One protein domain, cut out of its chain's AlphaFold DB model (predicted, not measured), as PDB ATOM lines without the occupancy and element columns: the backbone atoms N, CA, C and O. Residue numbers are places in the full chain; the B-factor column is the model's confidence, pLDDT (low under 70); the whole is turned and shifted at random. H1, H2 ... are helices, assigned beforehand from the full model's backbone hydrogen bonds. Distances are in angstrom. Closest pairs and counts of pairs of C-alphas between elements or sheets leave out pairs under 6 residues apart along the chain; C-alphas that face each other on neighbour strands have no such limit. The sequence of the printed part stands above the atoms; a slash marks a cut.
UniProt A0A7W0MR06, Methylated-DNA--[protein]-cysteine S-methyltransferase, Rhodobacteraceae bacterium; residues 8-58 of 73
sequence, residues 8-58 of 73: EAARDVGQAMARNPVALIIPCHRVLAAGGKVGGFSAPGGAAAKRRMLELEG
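AT A GLANCE: This is residues 8 to 58 of the 73 residues of the protein "Methylated-DNA--[protein]-cysteine S-methyltransferase" of Rhodobacteraceae bacterium (UniProt A0A7W0MR06). Two short helices, H1 and H2, lie toward opposite ends of the longest axis, with a long looping stretch without named elements, residues 19 to 45, winding between them. The printed part has 51 residues, with H1 and then H2 along the chain and no named strand. The class is all helix, though under half of the residues, 22 of 51, are in named elements. The whole is compact, with a radius of gyration of the C-alphas of 10.2 A and spans of 30 by 25 by 16 A.

HOW THE PARTS SIT: Start with H1, residues 8 to 18, and go on to H2, residues 46 to 56; the two are apart, with no C-alpha of the one within 8 A of the other. Between them you pass a long link of 27 residues, whose C-alphas lie 3 to 14 A from the mean of the C-alphas. In H1 and H2 every O i to N i+4 pair is within hydrogen-bond range.

IN THESE COORDINATES: Find C-alpha 8 at (25.728, 24.554, 45.409); from there H1 runs 15.2 A to C-alpha 18 at (26.929, 26.875, 30.400). H2 runs 15.7 A from Gly 46 to Leu 56, whose C-alpha is at (12.157, 35.051, 20.164).

THE WHOLE: The C-alphas of Glu 8 and Leu 56, the two farthest apart, are 30.5 A apart. The printed part has no cut, and no printed residue is under 70 in pLDDT.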
ATOM      1  N   GLU A   8      24.703  25.318  46.131       93.06
ATOM      2  CA  GLU A   8      25.728  24.554  45.409       93.06
ATOM      3  C   GLU A   8      25.123  23.846  44.198       93.06
ATOM      4  O   GLU A   8      25.577  24.066  43.077       93.06
ATOM      5  N   ALA A   9      24.000  23.150  44.389       92.75
ATOM      6  CA  ALA A   9      23.260  22.533  43.295       92.75
ATOM      7  C   ALA A   9      22.833  23.563  42.233       92.75
ATOM      8  O   ALA A   9      22.923  23.303  41.034       92.75
ATOM      9  N   ALA A  10      22.431  24.772  42.644       90.50
ATOM     10  CA  ALA A  10      22.107  25.848  41.706       90.50
ATOM     11  C   ALA A  10      23.321  26.278  40.857       90.50
ATOM     12  O   ALA A  10      23.180  26.555  39.661       90.50
ATOM     13  N   ARG A  11      24.522  26.319  41.450       91.31
ATOM     14  CA  ARG A  11      25.772  26.618  40.730       91.31
ATOM     15  C   ARG A  11      26.139  25.492  39.770       91.31
ATOM     16  O   ARG A  11      26.476  25.789  38.624       91.31
ATOM     17  N   ASP A  12      26.013  24.240  40.197       93.56
ATOM     18  CA  ASP A  12      26.309  23.063  39.374       93.56
ATOM     19  C   ASP A  12      25.395  22.985  38.150       93.56
ATOM     20  O   ASP A  12      25.868  22.809  37.025       93.56
ATOM     21  N   VAL A  13      24.095  23.232  38.336       91.50
ATOM     22  CA  VAL A  13      23.139  23.351  37.225       91.50
ATOM     23  C   VAL A  13      23.550  24.481  36.285       91.50
ATOM     24  O   VAL A  13      23.592  24.287  35.069       91.50
ATOM     25  N   GLY A  14      23.912  25.650  36.819       90.62
ATOM     26  CA  GLY A  14      24.397  26.772  36.012       90.62
ATOM     27  C   GLY A  14      25.619  26.410  35.159       90.62
ATOM     28  O   GLY A  14      25.653  26.730  33.968       90.62
ATOM     29  N   GLN A  15      26.593  25.698  35.733       92.00
ATOM     30  CA  GLN A  15      27.777  25.218  35.016       92.00
ATOM     31  C   GLN A  15      27.428  24.180  33.945       92.00
ATOM     32  O   GLN A  15      27.939  24.269  32.828       92.00
ATOM     33  N   ALA A  16      26.534  23.233  34.242       92.12
ATOM     34  CA  ALA A  16      26.060  22.255  33.265       92.12
ATOM     35  C   ALA A  16      25.378  22.943  32.069       92.12
ATOM     36  O   ALA A  16      25.682  22.641  30.914       92.12
ATOM     37  N   MET A  17      24.522  23.937  32.330       92.19
ATOM     38  CA  MET A  17      23.857  24.727  31.288       92.19
ATOM     39  C   MET A  17      24.843  25.550  30.451       92.19
ATOM     40  O   MET A  17      24.683  25.642  29.232       92.19
ATOM     41  N   ALA A  18      25.880  26.111  31.079       89.06
ATOM     42  CA  ALA A  18      26.929  26.875  30.400       89.06
ATOM     43  C   ALA A  18      27.847  26.012  29.517       89.06
ATOM     44  O   ALA A  18      28.548  26.555  28.668       89.06
ATOM     45  N   ARG A  19      27.850  24.687  29.702       90.00
ATOM     46  CA  ARG A  19      28.652  23.727  28.923       90.00
ATOM     47  C   ARG A  19      27.829  22.938  27.908       90.00
ATOM     48  O   ARG A  19      28.360  22.031  27.277       90.00
ATOM     49  N   ASN A  20      26.548  23.263  27.743       90.12
ATOM     50  CA  ASN A  20      25.672  22.573  26.809       90.12
ATOM     51  C   ASN A  20      26.164  22.741  25.352       90.12
ATOM     52  O   ASN A  20      26.139  23.869  24.844       90.12
ATOM     53  N   PRO A  21      26.554  21.657  24.655       87.81
ATOM     54  CA  PRO A  21      27.053  21.734  23.283       87.81
ATOM     55  C   PRO A  21      25.934  21.885  22.242       87.81
ATOM     56  O   PRO A  21      26.216  22.190  21.087       87.81
ATOM     57  N   VAL A  22      24.668  21.687  22.629       88.12
ATOM     58  CA  VAL A  22      23.517  21.663  21.710       88.12
ATOM     59  C   VAL A  22      22.441  22.660  22.157       88.12
ATOM     60  O   VAL A  22      21.282  22.314  22.383       88.12
ATOM     61  N   ALA A  23      22.837  23.929  22.296       84.00
ATOM     62  CA  ALA A  23      22.022  25.011  22.864       84.00
ATOM     63  C   ALA A  23      20.698  25.311  22.133       84.00
ATOM     64  O   ALA A  23      19.817  25.934  22.716       84.00
ATOM     65  N   LEU A  24      20.542  24.877  20.877       83.19
ATOM     66  CA  LEU A  24      19.293  25.038  20.124       83.19
ATOM     67  C   LEU A  24      18.245  23.966  20.474       83.19
ATOM     68  O   LEU A  24      17.053  24.250  20.452       83.19
ATOM     69  N   ILE A  25      18.688  22.744  20.785       88.88
ATOM     70  CA  ILE A  25      17.803  21.606  21.089       88.88
ATOM     71  C   ILE A  25      17.534  21.540  22.592       88.88
ATOM     72  O   ILE A  25      16.393  21.397  23.021       88.88
ATOM     73  N   ILE A  26      18.592  21.649  23.397       91.00
ATOM     74  CA  ILE A  26      18.492  21.683  24.855       91.00
ATOM     75  C   ILE A  26      18.319  23.153  25.264       91.00
ATOM     76  O   ILE A  26      19.263  23.927  25.079       91.00
ATOM     77  N   PRO A  27      17.170  23.551  25.846       91.00
ATOM     78  CA  PRO A  27      16.803  24.954  26.041       91.00
ATOM     79  C   PRO A  27      17.498  25.590  27.259       91.00
ATOM     80  O   PRO A  27      16.860  26.137  28.160       91.00
ATOM     81  N   CYS A  28      18.830  25.526  27.318       93.25
ATOM     82  CA  CYS A  28      19.614  26.067  28.431       93.25
ATOM     83  C   CYS A  28      19.592  27.610  28.498       93.25
ATOM     84  O   CYS A  28      19.971  28.204  29.516       93.25
ATOM     85  N   HIS A  29      19.107  28.281  27.446       94.00
ATOM     86  CA  HIS A  29      18.834  29.720  27.447       94.00
ATOM     87  C   HIS A  29      17.672  30.098  28.371       94.00
ATOM     88  O   HIS A  29      17.643  31.233  28.833       94.00
ATOM     89  N   ARG A  30      16.776  29.163  28.719       93.25
ATOM     90  CA  ARG A  30      15.645  29.416  29.635       93.25
ATOM     91  C   ARG A  30      16.034  29.495  31.110       93.25
ATOM     92  O   ARG A  30      15.267  29.994  31.924       93.25
ATOM     93  N   VAL A  31      17.226  29.019  31.471       92.44
ATOM     94  CA  VAL A  31      17.707  29.058  32.859       92.44
ATOM     95  C   VAL A  31      18.359  30.409  33.141       92.44
ATOM     96  O   VAL A  31      19.384  30.743  32.547       92.44
ATOM     97  N   LEU A  32      17.797  31.185  34.065       92.12
ATOM     98  CA  LEU A  32      18.318  32.493  34.474       92.12
ATOM     99  C   LEU A  32      19.022  32.420  35.830       92.12
ATOM    100  O   LEU A  32      18.779  31.521  36.633       92.12
ATOM    101  N   ALA A  33      19.907  33.382  36.084       89.81
ATOM    102  CA  ALA A  33      20.496  33.564  37.402       89.81
ATOM    103  C   ALA A  33      19.488  34.220  38.362       89.81
ATOM    104  O   ALA A  33      18.453  34.753  37.950       89.81
ATOM    105  N   ALA A  34      19.815  34.210  39.657       87.44
ATOM    106  CA  ALA A  34      18.984  34.810  40.695       87.44
ATOM    107  C   ALA A  34      18.597  36.266  40.359       87.44
ATOM    108  O   ALA A  34      19.417  37.053  39.874       87.44
ATOM    109  N   GLY A  35      17.333  36.615  40.619       86.50
ATOM    110  CA  GLY A  35      16.774  37.930  40.292       86.50
ATOM    111  C   GLY A  35      16.517  38.158  38.798       86.50
ATOM    112  O   GLY A  35      16.532  39.304  38.364       86.50
ATOM    113  N   GLY A  36      16.344  37.093  38.005       88.00
ATOM    114  CA  GLY A  36      16.022  37.188  36.572       88.00
ATOM    115  C   GLY A  36      17.197  37.622  35.691       88.00
ATOM    116  O   GLY A  36      17.013  37.999  34.537       88.00
ATOM    117  N   LYS A  37      18.426  37.585  36.218       89.06
ATOM    118  CA  LYS A  37      19.613  38.056  35.500       89.06
ATOM    119  C   LYS A  37      20.034  37.068  34.413       89.06
ATOM    120  O   LYS A  37      20.024  35.850  34.600       89.06
ATOM    121  N   VAL A  38      20.505  37.607  33.293       90.94
ATOM    122  CA  VAL A  38      21.069  36.810  32.199       90.94
ATOM    123  C   VAL A  38      22.460  36.322  32.592       90.94
ATOM    124  O   VAL A  38      23.387  37.117  32.731       90.94
ATOM    125  N   GLY A  39      22.596  35.010  32.784       87.88
ATOM    126  CA  GLY A  39      23.885  34.357  33.006       87.88
ATOM    127  C   GLY A  39      24.664  34.090  31.712       87.88
ATOM    128  O   GLY A  39      24.248  34.473  30.618       87.88
ATOM    129  N   GLY A  40      25.785  33.377  31.843       88.56
ATOM    130  CA  GLY A  40      26.580  32.910  30.704       88.56
ATOM    131  C   GLY A  40      25.809  31.966  29.772       88.56
ATOM    132  O   GLY A  40      24.766  31.409  30.134       88.56
ATOM    133  N   PHE A  41      26.332  31.799  28.556       92.12
ATOM    134  CA  PHE A  41      25.734  30.957  27.525       92.12
ATOM    135  C   PHE A  41      26.808  30.381  26.599       92.12
ATOM    136  O   PHE A  41      27.756  31.090  26.266       92.12
ATOM    137  N   SER A  42      26.653  29.115  26.204       87.31
ATOM    138  CA  SER A  42      27.652  28.364  25.429       87.31
ATOM    139  C   SER A  42      27.674  28.703  23.939       87.31
ATOM    140  O   SER A  42      28.688  28.476  23.282       87.31
ATOM    141  N   ALA A  43      26.574  29.216  23.382       87.75
ATOM    142  CA  ALA A  43      26.489  29.492  21.951       87.75
ATOM    143  C   ALA A  43      27.349  30.707  21.543       87.75
ATOM    144  O   ALA A  43      27.551  31.620  22.354       87.75
ATOM    145  N   PRO A  44      27.800  30.782  20.274       89.50
ATOM    146  CA  PRO A  44      28.421  31.985  19.729       89.50
ATOM    147  C   PRO A  44      27.570  33.234  19.997       89.50
ATOM    148  O   PRO A  44      26.350  33.213  19.844       89.50
ATOM    149  N   GLY A  45      28.211  34.320  20.430       89.00
ATOM    150  CA  GLY A  45      27.519  35.528  20.897       89.00
ATOM    151  C   GLY A  45      27.105  35.495  22.376       89.00
ATOM    152  O   GLY A  45      26.609  36.498  22.893       89.00
ATOM    153  N   GLY A  46      27.336  34.383  23.082       91.69
ATOM    154  CA  GLY A  46      27.236  34.281  24.536       91.69
ATOM    155  C   GLY A  46      25.904  34.791  25.090       91.69
ATOM    156  O   GLY A  46      24.827  34.475  24.585       91.69
ATOM    157  N   ALA A  47      25.966  35.610  26.140       91.94
ATOM    158  CA  ALA A  47      24.773  36.142  26.797       91.94
ATOM    159  C   ALA A  47      23.858  36.953  25.856       91.94
ATOM    160  O   ALA A  47      22.655  37.021  26.098       91.94
ATOM    161  N   ALA A  48      24.378  37.558  24.781       92.31
ATOM    162  CA  ALA A  48      23.546  38.256  23.798       92.31
ATOM    163  C   ALA A  48      22.695  37.277  22.976       92.31
ATOM    164  O   ALA A  48      21.505  37.515  22.784       92.31
ATOM    165  N   ALA A  49      23.266  36.137  22.573       92.88
ATOM    166  CA  ALA A  49      22.512  35.079  21.902       92.88
ATOM    167  C   ALA A  49      21.407  34.519  22.809       92.88
ATOM    168  O   ALA A  49      20.277  34.345  22.364       92.88
ATOM    169  N   LYS A  50      21.701  34.336  24.103       93.50
ATOM    170  CA  LYS A  50      20.708  33.934  25.111       93.50
ATOM    171  C   LYS A  50      19.535  34.909  25.212       93.50
ATOM    172  O   LYS A  50      18.393  34.464  25.210       93.50
ATOM    173  N   ARG A  51      19.808  36.221  25.271       93.12
ATOM    174  CA  ARG A  51      18.761  37.262  25.284       93.12
ATOM    175  C   ARG A  51      17.896  37.192  24.039       93.12
ATOM    176  O   ARG A  51      16.688  37.068  24.158       93.12
ATOM    177  N   ARG A  52      18.524  37.137  22.864       92.56
ATOM    178  CA  ARG A  52      17.808  37.042  21.593       92.56
ATOM    179  C   ARG A  52      16.922  35.797  21.512       92.56
ATOM    180  O   ARG A  52      15.815  35.870  20.999       92.56
ATOM    181  N   MET A  53      17.386  34.649  22.008       93.38
ATOM    182  CA  MET A  53      16.565  33.434  22.046       93.38
ATOM    183  C   MET A  53      15.357  33.582  22.972       93.38
ATOM    184  O   MET A  53      14.275  33.132  22.623       93.38
ATOM    185  N   LEU A  54      15.530  34.232  24.122       94.19
ATOM    186  CA  LEU A  54      14.430  34.532  25.039       94.19
ATOM    187  C   LEU A  54      13.435  35.530  24.428       94.19
ATOM    188  O   LEU A  54      12.232  35.304  24.501       94.19
ATOM    189  N   GLU A  55      13.918  36.563  23.735       93.94
ATOM    190  CA  GLU A  55      13.084  37.516  22.988       93.94
ATOM    191  C   GLU A  55      12.261  36.819  21.893       93.94
ATOM    192  O   GLU A  55      11.074  37.095  21.740       93.94
ATOM    193  N   LEU A  56      12.860  35.868  21.165       93.94
ATOM    194  CA  LEU A  56      12.157  35.051  20.164       93.94
ATOM    195  C   LEU A  56      11.076  34.154  20.783       93.94
ATOM    196  O   LEU A  56      10.110  33.806  20.107       93.94
ATOM    197  N   GLU A  57      11.225  33.788  22.057       94.50
ATOM    198  CA  GLU A  57      10.208  33.077  22.838       94.50
ATOM    199  C   GLU A  57       9.166  34.022  23.470       94.50
ATOM    200  O   GLU A  57       8.240  33.553  24.130       94.50
ATOM    201  N   GLY A  58       9.291  35.339  23.269       93.50
ATOM    202  CA  GLY A  58       8.398  36.351  23.839       93.50
ATOM    203  C   GLY A  58       8.699  36.709  25.297       93.50
ATOM    204  O   GLY A  58       7.849  37.288  25.972       93.50
TER     205      GLY A  58